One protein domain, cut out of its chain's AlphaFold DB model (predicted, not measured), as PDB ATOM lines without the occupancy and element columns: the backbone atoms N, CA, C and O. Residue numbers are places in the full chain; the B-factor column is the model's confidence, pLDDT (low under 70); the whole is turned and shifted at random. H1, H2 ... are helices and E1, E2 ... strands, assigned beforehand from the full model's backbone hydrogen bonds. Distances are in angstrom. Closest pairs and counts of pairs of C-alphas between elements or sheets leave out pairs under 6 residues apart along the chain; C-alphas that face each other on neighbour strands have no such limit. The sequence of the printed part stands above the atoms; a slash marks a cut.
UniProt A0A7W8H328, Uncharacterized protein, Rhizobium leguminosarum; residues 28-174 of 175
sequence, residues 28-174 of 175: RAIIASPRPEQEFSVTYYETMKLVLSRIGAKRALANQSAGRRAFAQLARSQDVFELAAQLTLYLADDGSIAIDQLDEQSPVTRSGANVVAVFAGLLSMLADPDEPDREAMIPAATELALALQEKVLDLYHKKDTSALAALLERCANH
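This is residues 28 to 174 of the 175 residues of an uncharacterized protein of Rhizobium leguminosarum (UniProt A0A7W8H328). H5 runs through the core, with H2 on one side of it, the helical hairpin H7 and H8 on the opposite side, and H4 and H6 on the two sides between. A ribbon of two strands, E1 and E2, lies at one end beside H2 and the start of H5, while H3 packs on H2 and H4. The 147 printed residues hold eight named helices and two named strands in the order H1 H2 E1 H3 H4 E2 H5 H6 H7 H8, with E1 and E2 antiparallel. The class is mostly helix, the helix packing mostly crossed; the whole is compact and rounded, with a radius of gyration of the C-alphas of 13.8 A and spans of 42 by 32 by 27 A.

Find C-alpha 57 at (-93.833, 16.010, 187.610); E1 runs from there to residue 62, and E2 is residues 97 to 102. Before E1 come H1, residues 28 to 31, and the longest helix, H2, residues 36 to 54, 26.7 A long. Between the strands look for H3, residues 64 to 74, and H4, residues 80 to 93, 19.9 A. Then find C-alpha 113 at (-94.328, 8.342, 183.696), where H5 begins; it runs 20.0 A to residue 126. H6 is residues 134 to 147, 20.2 A, H7 residues 149 to 158, and H8 residues 161 to 172, ending at (-113.911, 3.382, 184.227).

Look first at E1 and E2: N 61 and O 98 are within hydrogen-bond range at 2.9 A, N 100 and O 59 at 2.8 A. H2 comes closest to E1 at the C-alphas of Tyr 45 and Ala 62, 6.0 A. H5 is the hub, touching five helices. With residues 117 to 122 alone it touches H2, closest C-alphas Thr 47 and Gly 121, 5.8 A, at a steep tilt of 57 degrees. It touches H4 at a shallow tilt of 22 degrees, opposite ways, closest C-alphas Ala 92 and Val 115, 5.1 A. H5 and H6 form a helical hairpin, closest C-alphas Ala 120 and Thr 142, 4.9 A. H7 touches H5 about perpendicular, at 81 degrees, closest C-alphas Val 116 and Gln 149, 6.3 A. H8 touches H4, closest C-alphas Phe 81 and Ala 165, 4.9 A. H3 touches H2, closest C-alphas Ser 41 and Arg 68, 4.8 A. H1 touches H2 only at the corner, closest C-alphas Ile 30 and Pro 36, 5.1 A. Every O i to N i+4 pair is within hydrogen-bond range in H3, H4, H5, H7 and H8; H2 has 14 of 15, H6 8 of 10, and H1 is too short for one.

The C-alphas of Pro 34 and Glu 104, the two farthest apart, are 42.8 A from each other. The printed part has no cut and no long link. Its mean pLDDT is 91.0; look for values under 70 at residues 129 to 132.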
ATOM      1  N   ARG A  28    -116.875  10.429 175.176       91.31
ATOM      2  CA  ARG A  28    -118.099  10.254 174.369       91.31
ATOM      3  C   ARG A  28    -118.719  11.586 173.937       91.31
ATOM      4  O   ARG A  28    -119.083  11.735 172.775       91.31
ATOM      5  N   ALA A  29    -118.819  12.551 174.851       89.94
ATOM      6  CA  ALA A  29    -119.361  13.872 174.539       89.94
ATOM      7  C   ALA A  29    -118.439  14.646 173.584       89.94
ATOM      8  O   ALA A  29    -118.927  15.290 172.660       89.94
ATOM      9  N   ILE A  30    -117.121  14.501 173.751       92.00
ATOM     10  CA  ILE A  30    -116.119  15.050 172.831       92.00
ATOM     11  C   ILE A  30    -116.282  14.455 171.430       92.00
ATOM     12  O   ILE A  30    -116.338  15.208 170.469       92.00
ATOM     13  N   ILE A  31    -116.394  13.125 171.293       92.31
ATOM     14  CA  ILE A  31    -116.590  12.460 169.990       92.31
ATOM     15  C   ILE A  31    -117.855  12.974 169.286       92.31
ATOM     16  O   ILE A  31    -117.849  13.169 168.074       92.31
ATOM     17  N   ALA A  32    -118.933  13.196 170.041       90.44
ATOM     18  CA  ALA A  32    -120.215  13.651 169.509       90.44
ATOM     19  C   ALA A  32    -120.263  15.157 169.182       90.44
ATOM     20  O   ALA A  32    -121.277  15.637 168.667       90.44
ATOM     21  N   SER A  33    -119.215  15.923 169.496       91.31
ATOM     22  CA  SER A  33    -119.250  17.374 169.358       91.31
ATOM     23  C   SER A  33    -119.004  17.852 167.921       91.31
ATOM     24  O   SER A  33    -118.453  17.128 167.091       91.31
ATOM     25  N   PRO A  34    -119.363  19.107 167.585       90.88
ATOM     26  CA  PRO A  34    -119.108  19.666 166.256       90.88
ATOM     27  C   PRO A  34    -117.618  19.852 165.926       90.88
ATOM     28  O   PRO A  34    -117.276  20.105 164.770       90.88
ATOM     29  N   ARG A  35    -116.732  19.824 166.935       91.38
ATOM     30  CA  ARG A  35    -115.283  20.057 166.794       91.38
ATOM     31  C   ARG A  35    -114.494  19.114 167.714       91.38
ATOM     32  O   ARG A  35    -113.770  19.587 168.598       91.38
ATOM     33  N   PRO A  36    -114.582  17.796 167.485       92.50
ATOM     34  CA  PRO A  36    -114.150  16.790 168.453       92.50
ATOM     35  C   PRO A  36    -112.634  16.840 168.702       92.50
ATOM     36  O   PRO A  36    -112.175  16.756 169.834       92.50
ATOM     37  N   GLU A  37    -111.836  17.120 167.670       93.75
ATOM     38  CA  GLU A  37    -110.379  17.280 167.777       93.75
ATOM     39  C   GLU A  37    -109.974  18.474 168.656       93.75
ATOM     40  O   GLU A  37    -109.005  18.409 169.417       93.75
ATOM     41  N   GLN A  38    -110.691  19.597 168.518       92.19
ATOM     42  CA  GLN A  38    -110.412  20.812 169.276       92.19
ATOM     43  C   GLN A  38    -110.766  20.588 170.743       92.19
ATOM     44  O   GLN A  38    -109.945  20.889 171.610       92.19
ATOM     45  N   GLU A  39    -111.949  20.039 171.008       92.62
ATOM     46  CA  GLU A  39    -112.405  19.745 172.365       92.62
ATOM     47  C   GLU A  39    -111.512  18.715 173.047       92.62
ATOM     48  O   GLU A  39    -111.025  18.994 174.141       92.62
ATOM     49  N   PHE A  40    -111.168  17.616 172.366       93.75
ATOM     50  CA  PHE A  40    -110.214  16.638 172.886       93.75
ATOM     51  C   PHE A  40    -108.900  17.298 173.287       93.75
ATOM     52  O   PHE A  40    -108.410  17.082 174.388       93.75
ATOM     53  N   SER A  41    -108.332  18.139 172.417       93.19
ATOM     54  CA  SER A  41    -107.040  18.768 172.692       93.19
ATOM     55  C   SER A  41    -107.064  19.642 173.951       93.19
ATOM     56  O   SER A  41    -106.113  19.614 174.731       93.19
ATOM     57  N   VAL A  42    -108.152  20.391 174.166       92.06
ATOM     58  CA  VAL A  42    -108.328  21.253 175.342       92.06
ATOM     59  C   VAL A  42    -108.536  20.400 176.586       92.06
ATOM     60  O   VAL A  42    -107.833  20.589 177.575       92.06
ATOM     61  N   THR A  43    -109.453  19.430 176.535       91.81
ATOM     62  CA  THR A  43    -109.741  18.554 177.675       91.81
ATOM     63  C   THR A  43    -108.521  17.732 178.072       91.81
ATOM     64  O   THR A  43    -108.202  17.660 179.255       91.81
ATOM     65  N   TYR A  44    -107.789  17.180 177.103       93.25
ATOM     66  CA  TYR A  44    -106.530  16.481 177.340       93.25
ATOM     67  C   TYR A  44    -105.497  17.382 177.999       93.25
ATOM     68  O   TYR A  44    -104.943  17.013 179.027       93.25
ATOM     69  N   TYR A  45    -105.278  18.586 177.472       92.31
ATOM     70  CA  TYR A  45    -104.311  19.513 178.048       92.31
ATOM     71  C   TYR A  45    -104.630  19.877 179.507       92.31
ATOM     72  O   TYR A  45    -103.745  19.786 180.359       92.31
ATOM     73  N   GLU A  46    -105.881  20.230 179.815       90.81
ATOM     74  CA  GLU A  46    -106.286  20.579 181.184       90.81
ATOM     75  C   GLU A  46    -106.219  19.377 182.133       90.81
ATOM     76  O   GLU A  46    -105.681  19.484 183.236       90.81
ATOM     77  N   THR A  47    -106.662  18.204 181.676       92.38
ATOM     78  CA  THR A  47    -106.556  16.952 182.443       92.38
ATOM     79  C   THR A  47    -105.098  16.632 182.756       92.38
ATOM     80  O   THR A  47    -104.750  16.311 183.895       92.38
ATOM     81  N   MET A  48    -104.210  16.780 181.768       93.81
ATOM     82  CA  MET A  48    -102.806  16.438 181.938       93.81
ATOM     83  C   MET A  48    -102.090  17.327 182.949       93.81
ATOM     84  O   MET A  48    -101.228  16.821 183.660       93.81
ATOM     85  N   LYS A  49    -102.443  18.613 183.081       91.31
ATOM     86  CA  LYS A  49    -101.865  19.471 184.135       91.31
ATOM     87  C   LYS A  49    -102.077  18.871 185.525       91.31
ATOM     88  O   LYS A  49    -101.150  18.828 186.333       91.31
ATOM     89  N   LEU A  50    -103.290  18.385 185.779       91.81
ATOM     90  CA  LEU A  50    -103.686  17.827 187.067       91.81
ATOM     91  C   LEU A  50    -103.042  16.458 187.308       91.81
ATOM     92  O   LEU A  50    -102.488  16.221 188.381       91.81
ATOM     93  N   VAL A  51    -103.039  15.582 186.300       94.75
ATOM     94  CA  VAL A  51    -102.379  14.268 186.386       94.75
ATOM     95  C   VAL A  51    -100.870  14.420 186.611       94.75
ATOM     96  O   VAL A  51    -100.314  13.801 187.515       94.75
ATOM     97  N   LEU A  52    -100.200  15.276 185.833       94.00
ATOM     98  CA  LEU A  52     -98.750  15.486 185.922       94.00
ATOM     99  C   LEU A  52     -98.338  16.048 187.286       94.00
ATOM    100  O   LEU A  52     -97.345  15.605 187.861       94.00
ATOM    101  N   SER A  53     -99.127  16.975 187.833       92.19
ATOM    102  CA  SER A  53     -98.909  17.477 189.188       92.19
ATOM    103  C   SER A  53     -98.985  16.354 190.227       92.19
ATOM    104  O   SER A  53     -98.112  16.267 191.090       92.19
ATOM    105  N   ARG A  54     -99.970  15.452 190.113       92.38
ATOM    106  CA  ARG A  54    -100.168  14.347 191.066       92.38
ATOM    107  C   ARG A  54     -99.096  13.269 191.016       92.38
ATOM    108  O   ARG A  54     -98.749  12.726 192.057       92.38
ATOM    109  N   ILE A  55     -98.531  12.980 189.847       93.25
ATOM    110  CA  ILE A  55     -97.415  12.025 189.746       93.25
ATOM    111  C   ILE A  55     -96.064  12.648 190.143       93.25
ATOM    112  O   ILE A  55     -95.023  12.005 190.013       93.25
ATOM    113  N   GLY A  56     -96.048  13.902 190.609       92.19
ATOM    114  CA  GLY A  56     -94.832  14.591 191.042       92.19
ATOM    115  C   GLY A  56     -93.976  15.124 189.891       92.19
ATOM    116  O   GLY A  56     -92.764  15.280 190.049       92.19
ATOM    117  N   ALA A  57     -94.558  15.407 188.724       91.56
ATOM    118  CA  ALA A  57     -93.833  16.010 187.610       91.56
ATOM    119  C   ALA A  57     -93.689  17.531 187.812       91.56
ATOM    120  O   ALA A  57     -94.576  18.315 187.483       91.56
ATOM    121  N   LYS A  58     -92.544  17.954 188.366       84.81
ATOM    122  CA  LYS A  58     -92.250  19.359 188.722       84.81
ATOM    123  C   LYS A  58     -92.065  20.264 187.508       84.81
ATOM    124  O   LYS A  58     -92.375  21.450 187.559       84.81
ATOM    125  N   ARG A  59     -91.526  19.712 186.420       85.44
ATOM    126  CA  ARG A  59     -91.314  20.416 185.152       85.44
ATOM    127  C   ARG A  59     -91.804  19.527 184.028       85.44
ATOM    128  O   ARG A  59     -91.036  18.733 183.492       85.44
ATOM    129  N   ALA A  60     -93.088  19.635 183.715       88.88
ATOM    130  CA  ALA A  60     -93.694  18.899 182.622       88.88
ATOM    131  C   ALA A  60     -94.546  19.803 181.736       88.88
ATOM    132  O   ALA A  60     -95.180  20.746 182.208       88.88
ATOM    133  N   LEU A  61     -94.548  19.501 180.441       87.25
ATOM    134  CA  LEU A  61     -95.340  20.196 179.438       87.25
ATOM    135  C   LEU A  61     -96.160  19.173 178.657       87.25
ATOM    136  O   LEU A  61     -95.603  18.239 178.083       87.25
ATOM    137  N   ALA A  62     -97.475  19.379 178.613       89.56
ATOM    138  CA  ALA A  62     -98.365  18.663 177.711       89.56
ATOM    139  C   ALA A  62     -98.496  19.439 176.391       89.56
ATOM    140  O   ALA A  62     -98.758  20.643 176.380       89.56
ATOM    141  N   ASN A  63     -98.320  18.750 175.267       89.94
ATOM    142  CA  ASN A  63     -98.413  19.321 173.932       89.94
ATOM    143  C   ASN A  63     -99.839  19.170 173.387       89.94
ATOM    144  O   ASN A  63    -100.215  18.129 172.844       89.94
ATOM    145  N   GLN A  64    -100.622  20.246 173.474       89.56
ATOM    146  CA  GLN A  64    -101.995  20.285 172.965       89.56
ATOM    147  C   GLN A  64    -102.092  19.920 171.472       89.56
ATOM    148  O   GLN A  64    -103.032  19.243 171.052       89.56
ATOM    149  N   SER A  65    -101.109  20.327 170.659       89.62
ATOM    150  CA  SER A  65    -101.103  20.019 169.224       89.62
ATOM    151  C   SER A  65    -100.889  18.528 168.958       89.62
ATOM    152  O   SER A  65    -101.492  17.996 168.029       89.62
ATOM    153  N   ALA A  66    -100.079  17.846 169.775       90.50
ATOM    154  CA  ALA A  66     -99.925  16.391 169.702       90.50
ATOM    155  C   ALA A  66    -101.238  15.676 170.052       90.50
ATOM    156  O   ALA A  66    -101.684  14.822 169.288       90.50
ATOM    157  N   GLY A  67    -101.917  16.119 171.119       90.56
ATOM    158  CA  GLY A  67    -103.259  15.650 171.485       90.56
ATOM    159  C   GLY A  67    -104.250  15.749 170.323       90.56
ATOM    160  O   GLY A  67    -104.890  14.766 169.948       90.56
ATOM    161  N   ARG A  68    -104.316  16.926 169.689       92.94
ATOM    162  CA  ARG A  68    -105.193  17.161 168.537       92.94
ATOM    163  C   ARG A  68    -104.884  16.234 167.358       92.94
ATOM    164  O   ARG A  68    -105.810  15.668 166.781       92.94
ATOM    165  N   ARG A  69    -103.605  16.095 166.983       93.50
ATOM    166  CA  ARG A  69    -103.187  15.238 165.856       93.50
ATOM    167  C   ARG A  69    -103.509  13.770 166.111       93.50
ATOM    168  O   ARG A  69    -104.074  13.129 165.232       93.50
ATOM    169  N   ALA A  70    -103.189  13.265 167.303       93.06
ATOM    170  CA  ALA A  70    -103.461  11.881 167.681       93.06
ATOM    171  C   ALA A  70    -104.959  11.569 167.576       93.06
ATOM    172  O   ALA A  70    -105.350  10.576 166.967       93.06
ATOM    173  N   PHE A  71    -105.805  12.467 168.088       93.81
ATOM    174  CA  PHE A  71    -107.250  12.307 167.995       93.81
ATOM    175  C   PHE A  71    -107.746  12.338 166.548       93.81
ATOM    176  O   PHE A  71    -108.459  11.430 166.136       93.81
ATOM    177  N   ALA A  72    -107.322  13.318 165.744       92.38
ATOM    178  CA  ALA A  72    -107.711  13.408 164.333       92.38
ATOM    179  C   ALA A  72    -107.340  12.146 163.525       92.38
ATOM    180  O   ALA A  72    -108.059  11.751 162.607       92.38
ATOM    181  N   GLN A  73    -106.226  11.496 163.874       91.62
ATOM    182  CA  GLN A  73    -105.771  10.269 163.225       91.62
ATOM    183  C   GLN A  73    -106.571   9.029 163.650       91.62
ATOM    184  O   GLN A  73    -106.799   8.144 162.823       91.62
ATOM    185  N   LEU A  74    -106.987   8.956 164.917       91.50
ATOM    186  CA  LEU A  74    -107.507   7.731 165.536       91.50
ATOM    187  C   LEU A  74    -109.024   7.727 165.763       91.50
ATOM    188  O   LEU A  74    -109.600   6.653 165.916       91.50
ATOM    189  N   ALA A  75    -109.699   8.880 165.712       79.00
ATOM    190  CA  ALA A  75    -111.133   9.046 166.012       79.00
ATOM    191  C   ALA A  75    -112.109   8.331 165.050       79.00
ATOM    192  O   ALA A  75    -113.294   8.644 165.005       79.00
ATOM    193  N   ARG A  76    -111.625   7.365 164.265       78.81
ATOM    194  CA  ARG A  76    -112.426   6.479 163.413       78.81
ATOM    195  C   ARG A  76    -112.909   5.223 164.141       78.81
ATOM    196  O   ARG A  76    -113.751   4.518 163.591       78.81
ATOM    197  N   SER A  77    -112.372   4.929 165.328       77.81
ATOM    198  CA  SER A  77    -112.847   3.812 166.148       77.81
ATOM    199  C   SER A  77    -114.304   4.031 166.566       77.81
ATOM    200  O   SER A  77    -114.671   5.125 166.993       77.81
ATOM    201  N   GLN A  78    -115.132   2.988 166.446       75.38
ATOM    202  CA  GLN A  78    -116.522   3.015 166.918       75.38
ATOM    203  C   GLN A  78    -116.620   2.756 168.426       75.38
ATOM    204  O   GLN A  78    -117.570   3.205 169.065       75.38
ATOM    205  N   ASP A  79    -115.631   2.064 168.990       92.44
ATOM    206  CA  ASP A  79    -115.544   1.789 170.417       92.44
ATOM    207  C   ASP A  79    -114.679   2.851 171.118       92.44
ATOM    208  O   ASP A  79    -113.550   3.147 170.703       92.44
ATOM    209  N   VAL A  80    -115.230   3.447 172.181       94.12
ATOM    210  CA  VAL A  80    -114.596   4.536 172.938       94.12
ATOM    211  C   VAL A  80    -113.413   4.058 173.787       94.12
ATOM    212  O   VAL A  80    -112.453   4.807 173.969       94.12
ATOM    213  N   PHE A  81    -113.451   2.818 174.279       95.88
ATOM    214  CA  PHE A  81    -112.362   2.212 175.040       95.88
ATOM    215  C   PHE A  81    -111.235   1.778 174.111       95.88
ATOM    216  O   PHE A  81    -110.067   1.982 174.435       95.88
ATOM    217  N   GLU A  82    -111.567   1.268 172.923       96.44
ATOM    218  CA  GLU A  82    -110.574   1.008 171.880       96.44
ATOM    219  C   GLU A  82    -109.895   2.307 171.428       96.44
ATOM    220  O   GLU A  82    -108.665   2.361 171.345       96.44
ATOM    221  N   LEU A  83    -110.660   3.389 171.229       96.25
ATOM    222  CA  LEU A  83    -110.095   4.707 170.923       96.25
ATOM    223  C   LEU A  83    -109.138   5.174 172.026       96.25
ATOM    224  O   LEU A  83    -108.029   5.616 171.738       96.25
ATOM    225  N   ALA A  84    -109.551   5.075 173.290       97.00
ATOM    226  CA  ALA A  84    -108.719   5.463 174.422       97.00
ATOM    227  C   ALA A  84    -107.451   4.594 174.534       97.00
ATOM    228  O   ALA A  84    -106.367   5.110 174.803       97.00
ATOM    229  N   ALA A  85    -107.532   3.294 174.255       97.31
ATOM    230  CA  ALA A  85    -106.358   2.429 174.214       97.31
ATOM    231  C   ALA A  85    -105.384   2.846 173.100       97.31
ATOM    232  O   ALA A  85    -104.191   3.019 173.354       97.31
ATOM    233  N   GLN A  86    -105.885   3.091 171.885       96.69
ATOM    234  CA  GLN A  86    -105.072   3.562 170.760       96.69
ATOM    235  C   GLN A  86    -104.427   4.924 171.055       96.69
ATOM    236  O   GLN A  86    -103.231   5.106 170.818       96.69
ATOM    237  N   LEU A  87    -105.189   5.863 171.626       96.56
ATOM    238  CA  LEU A  87    -104.679   7.162 172.066       96.56
ATOM    239  C   LEU A  87    -103.603   7.006 173.141       96.56
ATOM    240  O   LEU A  87    -102.611   7.726 173.086       96.56
ATOM    241  N   THR A  88    -103.750   6.054 174.068       96.50
ATOM    242  CA  THR A  88    -102.742   5.787 175.104       96.50
ATOM    243  C   THR A  88    -101.407   5.404 174.482       96.50
ATOM    244  O   THR A  88    -100.382   6.005 174.803       96.50
ATOM    245  N   LEU A  89    -101.422   4.439 173.557       95.56
ATOM    246  CA  LEU A  89    -100.212   3.995 172.867       95.56
ATOM    247  C   LEU A  89     -99.589   5.138 172.056       95.56
ATOM    248  O   LEU A  89     -98.392   5.391 172.168       95.56
ATOM    249  N   TYR A  90    -100.404   5.856 171.278       95.31
ATOM    250  CA  TYR A  90     -99.921   6.893 170.370       95.31
ATOM    251  C   TYR A  90     -99.371   8.117 171.112       95.31
ATOM    252  O   TYR A  90     -98.291   8.605 170.797       95.31
ATOM    253  N   LEU A  91    -100.088   8.625 172.117       94.75
ATOM    254  CA  LEU A  91     -99.694   9.827 172.857       94.75
ATOM    255  C   LEU A  91     -98.472   9.591 173.747       94.75
ATOM    256  O   LEU A  91     -97.689  10.526 173.950       94.75
ATOM    257  N   ALA A  92     -98.294   8.372 174.256       92.81
ATOM    258  CA  ALA A  92     -97.086   8.000 174.980       92.81
ATOM    259  C   ALA A  92     -95.840   8.001 174.070       92.81
ATOM    260  O   ALA A  92     -94.765   8.384 174.533       92.81
ATOM    261  N   ASP A  93     -96.000   7.647 172.789       90.56
ATOM    262  CA  ASP A  93     -94.912   7.556 171.804       90.56
ATOM    263  C   ASP A  93     -94.629   8.891 171.076       90.56
ATOM    264  O   ASP A  93     -93.474   9.201 170.795       90.56
ATOM    265  N   ASP A  94     -95.650   9.716 170.799       86.44
ATOM    266  CA  ASP A  94     -95.543  10.954 169.983       86.44
ATOM    267  C   ASP A  94     -94.920  12.149 170.734       86.44
ATOM    268  O   ASP A  94     -94.935  13.285 170.257       86.44
ATOM    269  N   GLY A  95     -94.416  11.938 171.954       78.38
ATOM    270  CA  GLY A  95     -93.893  13.024 172.787       78.38
ATOM    271  C   GLY A  95     -94.976  14.033 173.185       78.38
ATOM    272  O   GLY A  95     -94.705  15.228 173.324       78.38
ATOM    273  N   SER A  96     -96.219  13.568 173.369       86.31
ATOM    274  CA  SER A  96     -97.331  14.426 173.800       86.31
ATOM    275  C   SER A  96     -97.108  15.038 175.188       86.31
ATOM    276  O   SER A  96     -97.748  16.032 175.531       86.31
ATOM    277  N   ILE A  97     -96.189  14.462 175.963       91.12
ATOM    278  CA  ILE A  97     -95.751  14.940 177.265       91.12
ATOM    279  C   ILE A  97     -94.221  14.959 177.276       91.12
ATOM    280  O   ILE A  97     -93.568  13.947 177.010       91.12
ATOM    281  N   ALA A  98     -93.653  16.108 177.631       88.56
ATOM    282  CA  ALA A  98     -92.240  16.245 177.956       88.56
ATOM    283  C   ALA A  98     -92.095  16.426 179.470       88.56
ATOM    284  O   ALA A  98     -92.559  17.433 180.005       88.56
ATOM    285  N   ILE A  99     -91.466  15.465 180.154       89.25
ATOM    286  CA  ILE A  99     -91.182  15.528 181.596       89.25
ATOM    287  C   ILE A  99     -89.681  15.735 181.797       89.25
ATOM    288  O   ILE A  99     -88.879  14.817 181.636       89.25
ATOM    289  N   ASP A 100     -89.309  16.955 182.169       86.50
ATOM    290  CA  ASP A 100     -87.925  17.374 182.394       86.50
ATOM    291  C   ASP A 100     -87.466  16.971 183.809       86.50
ATOM    292  O   ASP A 100     -86.367  16.453 184.008       86.50
ATOM    293  N   GLN A 101     -88.352  17.096 184.804       87.88
ATOM    294  CA  GLN A 101     -88.059  16.759 186.200       87.88
ATOM    295  C   GLN A 101     -89.227  16.039 186.880       87.88
ATOM    296  O   GLN A 101     -90.348  16.555 186.912       87.88
ATOM    297  N   LEU A 102     -88.926  14.880 187.470       90.69
ATOM    298  CA  LEU A 102     -89.783  14.174 188.423       90.69
ATOM    299  C   LEU A 102     -89.258  14.403 189.840       90.69
ATOM    300  O   LEU A 102     -88.054  14.581 190.036       90.69
ATOM    301  N   ASP A 103     -90.164  14.418 190.811       90.44
ATOM    302  CA  ASP A 103     -89.805  14.351 192.224       90.44
ATOM    303  C   ASP A 103     -89.041  13.049 192.521       90.44
ATOM    304  O   ASP A 103     -89.335  12.003 191.944       90.44
ATOM    305  N   GLU A 104     -88.081  13.102 193.442       86.12
ATOM    306  CA  GLU A 104     -87.384  11.916 193.952       86.12
ATOM    307  C   GLU A 104     -88.353  10.958 194.658       86.12
ATOM    308  O   GLU A 104     -88.133   9.751 194.663       86.12
ATOM    309  N   GLN A 105     -89.448  11.492 195.207       88.12
ATOM    310  CA  GLN A 105     -90.535  10.720 195.817       88.12
ATOM    311  C   GLN A 105     -91.654  10.365 194.825       88.12
ATOM    312  O   GLN A 105     -92.725   9.924 195.241       88.12
ATOM    313  N   SER A 106     -91.452  10.587 193.519       89.75
ATOM    314  CA  SER A 106     -92.462  10.269 192.511       89.75
ATOM    315  C   SER A 106     -92.817   8.775 192.555       89.75
ATOM    316  O   SER A 106     -91.918   7.932 192.589       89.75
ATOM    317  N   PRO A 107     -94.114   8.418 192.516       89.50
ATOM    318  CA  PRO A 107     -94.546   7.021 192.528       89.50
ATOM    319  C   PRO A 107     -94.289   6.298 191.195       89.50
ATOM    320  O   PRO A 107     -94.486   5.086 191.115       89.50
ATOM    321  N   VAL A 108     -93.866   7.022 190.151       91.56
ATOM    322  CA  VAL A 108     -93.599   6.482 188.814       91.56
ATOM    323  C   VAL A 108     -92.127   6.595 188.449       91.56
ATOM    324  O   VAL A 108     -91.430   7.549 188.792       91.56
ATOM    325  N   THR A 109     -91.651   5.637 187.659       89.12
ATOM    326  CA  THR A 109     -90.330   5.740 187.035       89.12
ATOM    327  C   THR A 109     -90.361   6.731 185.873       89.12
ATOM    328  O   THR A 109     -91.377   6.884 185.193       89.12
ATOM    329  N   ARG A 110     -89.221   7.366 185.573       85.06
ATOM    330  CA  ARG A 110     -89.118   8.303 184.440       85.06
ATOM    331  C   ARG A 110     -89.516   7.670 183.102       85.06
ATOM    332  O   ARG A 110     -90.146   8.341 182.294       85.06
ATOM    333  N   SER A 111     -89.169   6.403 182.876       85.00
ATOM    334  CA  SER A 111     -89.509   5.685 181.641       85.00
ATOM    335  C   SER A 111     -90.998   5.350 181.528       85.00
ATOM    336  O   SER A 111     -91.511   5.284 180.417       85.00
ATOM    337  N   GLY A 112     -91.700   5.159 182.651       91.06
ATOM    338  CA  GLY A 112     -93.130   4.838 182.667       91.06
ATOM    339  C   GLY A 112     -94.059   6.039 182.844       91.06
ATOM    340  O   GLY A 112     -95.250   5.931 182.552       91.06
ATOM    341  N   ALA A 113     -93.534   7.182 183.294       93.19
ATOM    342  CA  ALA A 113     -94.328   8.342 183.696       93.19
ATOM    343  C   ALA A 113     -95.276   8.832 182.594       93.19
ATOM    344  O   ALA A 113     -96.448   9.064 182.870       93.19
ATOM    345  N   ASN A 114     -94.807   8.923 181.345       94.12
ATOM    346  CA  ASN A 114     -95.652   9.341 180.223       94.12
ATOM    347  C   ASN A 114     -96.824   8.376 180.003       94.12
ATOM    348  O   ASN A 114     -97.965   8.819 179.917       94.12
ATOM    349  N   VAL A 115     -96.562   7.068 179.955       96.00
ATOM    350  CA  VAL A 115     -97.592   6.046 179.709       96.00
ATOM    351  C   VAL A 115     -98.657   6.081 180.805       96.00
ATOM    352  O   VAL A 115     -99.849   6.130 180.509       96.00
ATOM    353  N   VAL A 116     -98.228   6.105 182.069       96.75
ATOM    354  CA  VAL A 116     -99.133   6.128 183.227       96.75
ATOM    355  C   VAL A 116     -99.954   7.416 183.254       96.75
ATOM    356  O   VAL A 116    -101.159   7.368 183.496       96.75
ATOM    357  N   ALA A 117     -99.336   8.560 182.953       96.62
ATOM    358  CA  ALA A 117    -100.022   9.844 182.940       96.62
ATOM    359  C   ALA A 117    -101.078   9.919 181.823       96.62
ATOM    360  O   ALA A 117    -102.205  10.350 182.064       96.62
ATOM    361  N   VAL A 118    -100.747   9.454 180.615       97.00
ATOM    362  CA  VAL A 118    -101.700   9.388 179.497       97.00
ATOM    363  C   VAL A 118    -102.857   8.446 179.831       97.00
ATOM    364  O   VAL A 118    -104.015   8.811 179.629       97.00
ATOM    365  N   PHE A 119    -102.557   7.261 180.370       97.56
ATOM    366  CA  PHE A 119    -103.573   6.288 180.772       97.56
ATOM    367  C   PHE A 119    -104.535   6.883 181.809       97.56
ATOM    368  O   PHE A 119    -105.745   6.817 181.619       97.56
ATOM    369  N   ALA A 120    -104.013   7.522 182.862       96.88
ATOM    370  CA  ALA A 120    -104.822   8.202 183.876       96.88
ATOM    371  C   ALA A 120    -105.701   9.305 183.267       96.88
ATOM    372  O   ALA A 120    -106.890   9.399 183.571       96.88
ATOM    373  N   GLY A 121    -105.128  10.120 182.374       95.31
ATOM    374  CA  GLY A 121    -105.856  11.192 181.706       95.31
ATOM    375  C   GLY A 121    -107.033  10.662 180.888       95.31
ATOM    376  O   GLY A 121    -108.157  11.136 181.041       95.31
ATOM    377  N   LEU A 122    -106.805   9.634 180.070       96.38
ATOM    378  CA  LEU A 122    -107.855   9.026 179.252       96.38
ATOM    379  C   LEU A 122    -108.889   8.278 180.093       96.38
ATOM    380  O   LEU A 122    -110.079   8.392 179.813       96.38
ATOM    381  N   LEU A 123    -108.464   7.590 181.155       96.31
ATOM    382  CA  LEU A 123    -109.366   6.946 182.107       96.31
ATOM    383  C   LEU A 123    -110.321   7.959 182.751       96.31
ATOM    384  O   LEU A 123    -111.523   7.718 182.791       96.31
ATOM    385  N   SER A 124    -109.825   9.129 183.165       94.31
ATOM    386  CA  SER A 124    -110.688  10.169 183.740       94.31
ATOM    387  C   SER A 124    -111.726  10.716 182.747       94.31
ATOM    388  O   SER A 124    -112.818  11.107 183.143       94.31
ATOM    389  N   MET A 125    -111.427  10.704 181.441       93.38
ATOM    390  CA  MET A 125    -112.384  11.102 180.398       93.38
ATOM    391  C   MET A 125    -113.397  10.004 180.054       93.38
ATOM    392  O   MET A 125    -114.404  10.290 179.399       93.38
ATOM    393  N   LEU A 126    -113.122   8.757 180.439       92.62
ATOM    394  CA  LEU A 126    -114.016   7.613 180.253       92.62
ATOM    395  C   LEU A 126    -114.996   7.423 181.417       92.62
ATOM    396  O   LEU A 126    -116.000   6.737 181.217       92.62
ATOM    397  N   ALA A 127    -114.707   8.019 182.578       83.56
ATOM    398  CA  ALA A 127    -115.565   8.002 183.759       83.56
ATOM    399  C   ALA A 127    -116.964   8.586 183.472       83.56
ATOM    400  O   ALA A 127    -117.163   9.312 182.484       83.56
ATOM    401  N   ASP A 128    -117.931   8.211 184.315       71.75
ATOM    402  CA  ASP A 128    -119.363   8.423 184.085       71.75
ATOM    403  C   ASP A 128    -119.679   9.891 183.741       71.75
ATOM    404  O   ASP A 128    -119.279  10.815 184.461       71.75
ATOM    405  N   PRO A 129    -120.366  10.153 182.612       61.50
ATOM    406  CA  PRO A 129    -120.689  11.508 182.227       61.50
ATOM    407  C   PRO A 129    -121.623  12.256 183.182       61.50
ATOM    408  O   PRO A 129    -121.580  13.493 183.135       61.50
ATOM    409  N   ASP A 130    -122.410  11.536 183.986       64.06
ATOM    410  CA  ASP A 130    -123.441  12.062 184.882       64.06
ATOM    411  C   ASP A 130    -122.921  12.351 186.302       64.06
ATOM    412  O   ASP A 130    -123.660  12.889 187.131       64.06
ATOM    413  N   GLU A 131    -121.643  12.065 186.584       65.50
ATOM    414  CA  GLU A 131    -121.040  12.347 187.885       65.50
ATOM    415  C   GLU A 131    -120.867  13.871 188.085       65.50
ATOM    416  O   GLU A 131    -120.177  14.538 187.297       65.50
ATOM    417  N   PRO A 132    -121.477  14.465 189.132       61.06
ATOM    418  CA  PRO A 132    -121.442  15.908 189.368       61.06
ATOM    419  C   PRO A 132    -120.041  16.454 189.686       61.06
ATOM    420  O   PRO A 132    -119.827  17.657 189.522       61.06
ATOM    421  N   ASP A 133    -119.091  15.605 190.098       73.31
ATOM    422  CA  ASP A 133    -117.718  15.994 190.443       73.31
ATOM    423  C   ASP A 133    -116.663  15.353 189.521       73.31
ATOM    424  O   ASP A 133    -115.787  14.584 189.913       73.31
ATOM    425  N   ARG A 134    -116.729  15.704 188.237       72.62
ATOM    426  CA  ARG A 134    -115.743  15.289 187.221       72.62
ATOM    427  C   ARG A 134    -114.308  15.722 187.523       72.62
ATOM    428  O   ARG A 134    -113.373  15.099 187.027       72.62
ATOM    429  N   GLU A 135    -114.102  16.775 188.313       75.94
ATOM    430  CA  GLU A 135    -112.753  17.146 188.751       75.94
ATOM    431  C   GLU A 135    -112.196  16.134 189.764       75.94
ATOM    432  O   GLU A 135    -110.991  15.861 189.728       75.94
ATOM    433  N   ALA A 136    -113.051  15.506 190.586       84.19
ATOM    434  CA  ALA A 136    -112.691  14.395 191.472       84.19
ATOM    435  C   ALA A 136    -112.402  13.069 190.737       84.19
ATOM    436  O   ALA A 136    -111.695  12.213 191.275       84.19
ATOM    437  N   MET A 137    -112.812  12.924 189.474       88.75
ATOM    438  CA  MET A 137    -112.474  11.745 188.656       88.75
ATOM    439  C   MET A 137    -110.990  11.704 188.281       88.75
ATOM    440  O   MET A 137    -110.386  10.639 188.177       88.75
ATOM    441  N   ILE A 138    -110.354  12.863 188.099       91.75
ATOM    442  CA  ILE A 138    -108.925  12.937 187.768       91.75
ATOM    443  C   ILE A 138    -108.033  12.375 188.894       91.75
ATOM    444  O   ILE A 138    -107.142  11.581 188.577       91.75
ATOM    445  N   PRO A 139    -108.194  12.750 190.184       91.94
ATOM    446  CA  PRO A 139    -107.463  12.105 191.276       91.94
ATOM    447  C   PRO A 139    -107.679  10.596 191.304       91.94
ATOM    448  O   PRO A 139    -106.691   9.868 191.285       91.94
ATOM    449  N   ALA A 140    -108.935  10.141 191.271       92.69
ATOM    450  CA  ALA A 140    -109.271   8.722 191.341       92.69
ATOM    451  C   ALA A 140    -108.656   7.925 190.177       92.69
ATOM    452  O   ALA A 140    -107.986   6.914 190.392       92.69
ATOM    453  N   ALA A 141    -108.764   8.430 188.943       95.50
ATOM    454  CA  ALA A 141    -108.126   7.827 187.774       95.50
ATOM    455  C   ALA A 141    -106.597   7.792 187.893       95.50
ATOM    456  O   ALA A 141    -105.967   6.819 187.475       95.50
ATOM    457  N   THR A 142    -105.992   8.836 188.466       95.94
ATOM    458  CA  THR A 142    -104.541   8.892 188.682       95.94
ATOM    459  C   THR A 142    -104.105   7.847 189.705       95.94
ATOM    460  O   THR A 142    -103.178   7.090 189.436       95.94
ATOM    461  N   GLU A 143    -104.784   7.757 190.846       95.19
ATOM    462  CA  GLU A 143    -104.494   6.762 191.884       95.19
ATOM    463  C   GLU A 143    -104.651   5.333 191.357       95.19
ATOM    464  O   GLU A 143    -103.775   4.491 191.567       95.19
ATOM    465  N   LEU A 144    -105.714   5.073 190.594       95.88
ATOM    466  CA  LEU A 144    -105.949   3.764 189.997       95.88
ATOM    467  C   LEU A 144    -104.890   3.414 188.938       95.88
ATOM    468  O   LEU A 144    -104.414   2.278 188.892       95.88
ATOM    469  N   ALA A 145    -104.466   4.382 188.121       97.12
ATOM    470  CA  ALA A 145    -103.379   4.195 187.161       97.12
ATOM    471  C   ALA A 145    -102.040   3.889 187.851       97.12
ATOM    472  O   ALA A 145    -101.300   3.022 187.387       97.12
ATOM    473  N   LEU A 146    -101.746   4.554 188.973       96.38
ATOM    474  CA  LEU A 146    -100.554   4.294 189.783       96.38
ATOM    475  C   LEU A 146    -100.582   2.888 190.389       96.38
ATOM    476  O   LEU A 146     -99.603   2.152 190.280       96.38
ATOM    477  N   ALA A 147    -101.721   2.481 190.956       96.62
ATOM    478  CA  ALA A 147    -101.906   1.138 191.504       96.62
ATOM    479  C   ALA A 147    -101.752   0.034 190.440       96.62
ATOM    480  O   ALA A 147    -101.360  -1.089 190.754       96.62
ATOM    481  N   LEU A 148    -102.040   0.350 189.174       96.44
ATOM    482  CA  LEU A 148    -101.970  -0.575 188.043       96.44
ATOM    483  C   LEU A 148    -100.731  -0.376 187.160       96.44
ATOM    484  O   LEU A 148    -100.676  -0.978 186.084       96.44
ATOM    485  N   GLN A 149     -99.740   0.424 187.578       96.38
ATOM    486  CA  GLN A 149     -98.666   0.870 186.682       96.38
ATOM    487  C   GLN A 149     -97.934  -0.287 185.996       96.38
ATOM    488  O   GLN A 149     -97.692  -0.227 184.796       96.38
ATOM    489  N   GLU A 150     -97.625  -1.368 186.721       96.06
ATOM    490  CA  GLU A 150     -96.881  -2.504 186.167       96.06
ATOM    491  C   GLU A 150     -97.669  -3.173 185.041       96.06
ATOM    492  O   GLU A 150     -97.125  -3.470 183.980       96.06
ATOM    493  N   LYS A 151     -98.982  -3.333 185.243       97.69
ATOM    494  CA  LYS A 151     -99.882  -3.901 184.243       97.69
ATOM    495  C   LYS A 151    -100.050  -2.965 183.047       97.69
ATOM    496  O   LYS A 151    -100.002  -3.427 181.914       97.69
ATOM    497  N   VAL A 152    -100.238  -1.667 183.281       97.25
ATOM    498  CA  VAL A 152    -100.357  -0.667 182.207       97.25
ATOM    499  C   VAL A 152     -99.093  -0.661 181.345       97.25
ATOM    500  O   VAL A 152     -99.184  -0.701 180.118       97.25
ATOM    501  N   LEU A 153     -97.917  -0.673 181.974       97.44
ATOM    502  CA  LEU A 153     -96.635  -0.697 181.278       97.44
ATOM    503  C   LEU A 153     -96.423  -2.006 180.515       97.44
ATOM    504  O   LEU A 153     -95.980  -1.956 179.373       97.44
ATOM    505  N   ASP A 154     -96.746  -3.166 181.090       97.62
ATOM    506  CA  ASP A 154     -96.660  -4.454 180.386       97.62
ATOM    507  C   ASP A 154     -97.518  -4.465 179.108       97.62
ATOM    508  O   ASP A 154     -97.022  -4.787 178.025       97.62
ATOM    509  N   LEU A 155     -98.778  -4.026 179.207       97.94
ATOM    510  CA  LEU A 155     -99.690  -3.943 178.061       97.94
ATOM    511  C   LEU A 155     -99.208  -2.941 177.005       97.94
ATOM    512  O   LEU A 155     -99.270  -3.226 175.808       97.94
ATOM    513  N   TYR A 156     -98.677  -1.795 177.436       97.25
ATOM    514  CA  TYR A 156     -98.085  -0.804 176.541       97.25
ATOM    515  C   TYR A 156     -96.854  -1.351 175.801       97.25
ATOM    516  O   TYR A 156     -96.753  -1.178 174.586       97.25
ATOM    517  N   HIS A 157     -95.942  -2.053 176.483       96.94
ATOM    518  CA  HIS A 157     -94.759  -2.639 175.841       96.94
ATOM    519  C   HIS A 157     -95.132  -3.735 174.839       96.94
ATOM    520  O   HIS A 157     -94.518  -3.832 173.778       96.94
ATOM    521  N   LYS A 158     -96.168  -4.524 175.142       97.75
ATOM    522  CA  LYS A 158     -96.734  -5.521 174.221       97.75
ATOM    523  C   LYS A 158     -97.542  -4.902 173.079       97.75
ATOM    524  O   LYS A 158     -97.883  -5.619 172.142       97.75
ATOM    525  N   LYS A 159     -97.847  -3.599 173.154       97.00
ATOM    526  CA  LYS A 159     -98.762  -2.882 172.250       97.00
ATOM    527  C   LYS A 159    -100.118  -3.599 172.135       97.00
ATOM    528  O   LYS A 159    -100.728  -3.635 171.069       97.00
ATOM    529  N   ASP A 160    -100.582  -4.177 173.244       97.44
ATOM    530  CA  ASP A 160    -101.832  -4.934 173.305       97.44
ATOM    531  C   ASP A 160    -103.018  -3.983 173.506       97.44
ATOM    532  O   ASP A 160    -103.497  -3.750 174.619       97.44
ATOM    533  N   THR A 161    -103.476  -3.397 172.399       96.12
ATOM    534  CA  THR A 161    -104.601  -2.454 172.382       96.12
ATOM    535  C   THR A 161    -105.873  -3.063 172.969       96.12
ATOM    536  O   THR A 161    -106.602  -2.373 173.676       96.12
ATOM    537  N   SER A 162    -106.142  -4.348 172.714       96.88
ATOM    538  CA  SER A 162    -107.377  -5.000 173.160       96.88
ATOM    539  C   SER A 162    -107.389  -5.175 174.676       96.88
ATOM    540  O   SER A 162    -108.348  -4.788 175.344       96.88
ATOM    541  N   ALA A 163    -106.293  -5.680 175.246       97.81
ATOM    542  CA  ALA A 163    -106.177  -5.829 176.689       97.81
ATOM    543  C   ALA A 163    -106.121  -4.472 177.409       97.81
ATOM    544  O   ALA A 163    -106.613  -4.353 178.534       97.81
ATOM    545  N   LEU A 164    -105.557  -3.440 176.769       97.50
ATOM    546  CA  LEU A 164    -105.553  -2.078 177.299       97.50
ATOM    547  C   LEU A 164    -106.960  -1.460 177.295       97.50
ATOM    548  O   LEU A 164    -107.348  -0.851 178.291       97.50
ATOM    549  N   ALA A 165    -107.746  -1.672 176.236       97.44
ATOM    550  CA  ALA A 165    -109.145  -1.247 176.163       97.44
ATOM    551  C   ALA A 165    -109.993  -1.927 177.247       97.44
ATOM    552  O   ALA A 165    -110.682  -1.246 178.001       97.44
ATOM    553  N   ALA A 166    -109.857  -3.248 177.411       97.31
ATOM    554  CA  ALA A 166    -110.544  -3.994 178.466       97.31
ATOM    555  C   ALA A 166    -110.131  -3.535 179.879       97.31
ATOM    556  O   ALA A 166    -110.936  -3.539 180.813       97.31
ATOM    557  N   LEU A 167    -108.867  -3.130 180.060       97.44
ATOM    558  CA  LEU A 167    -108.409  -2.554 181.322       97.44
ATOM    559  C   LEU A 167    -109.063  -1.192 181.583       97.44
ATOM    560  O   LEU A 167    -109.537  -0.972 182.695       97.44
ATOM    561  N   LEU A 168    -109.104  -0.311 180.580       96.75
ATOM    562  CA  LEU A 168    -109.751   1.000 180.666       96.75
ATOM    563  C   LEU A 168    -111.248   0.875 180.965       96.75
ATOM    564  O   LEU A 168    -111.732   1.550 181.866       96.75
ATOM    565  N   GLU A 169    -111.954  -0.022 180.277       95.50
ATOM    566  CA  GLU A 169    -113.376  -0.297 180.514       95.50
ATOM    567  C   GLU A 169    -113.635  -0.738 181.953       95.50
ATOM    568  O   GLU A 169    -114.488  -0.181 182.644       95.50
ATOM    569  N   ARG A 170    -112.856  -1.706 182.442       94.12
ATOM    570  CA  ARG A 170    -112.995  -2.188 183.814       94.12
ATOM    571  C   ARG A 170    -112.727  -1.086 184.835       94.12
ATOM    572  O   ARG A 170    -113.435  -1.006 185.830       94.12
ATOM    573  N   CYS A 171    -111.705  -0.265 184.607       93.62
ATOM    574  CA  CYS A 171    -111.337   0.814 185.517       93.62
ATOM    575  C   CYS A 171    -112.338   1.974 185.496       93.62
ATOM    576  O   CYS A 171    -112.545   2.583 186.536       93.62
ATOM    577  N   ALA A 172    -112.971   2.268 184.357       90.94
ATOM    578  CA  ALA A 172    -113.911   3.382 184.227       90.94
ATOM    579  C   ALA A 172    -115.151   3.238 185.127       90.94
ATOM    580  O   ALA A 172    -115.751   4.240 185.479       90.94
ATOM    581  N   ASN A 173    -115.504   2.014 185.541       84.38
ATOM    582  CA  ASN A 173    -116.588   1.755 186.503       84.38
ATOM    583  C   ASN A 173    -116.169   1.936 187.979       84.38
ATOM    584  O   ASN A 173    -116.965   1.685 188.882       84.38
ATOM    585  N   HIS A 174    -114.901   2.262 188.236       83.19
ATOM    586  CA  HIS A 174    -114.311   2.378 189.576       83.19
ATOM    587  C   HIS A 174    -113.681   3.750 189.841       83.19
ATOM    588  O   HIS A 174    -113.085   3.944 190.900       83.19
TER     589      HIS A 174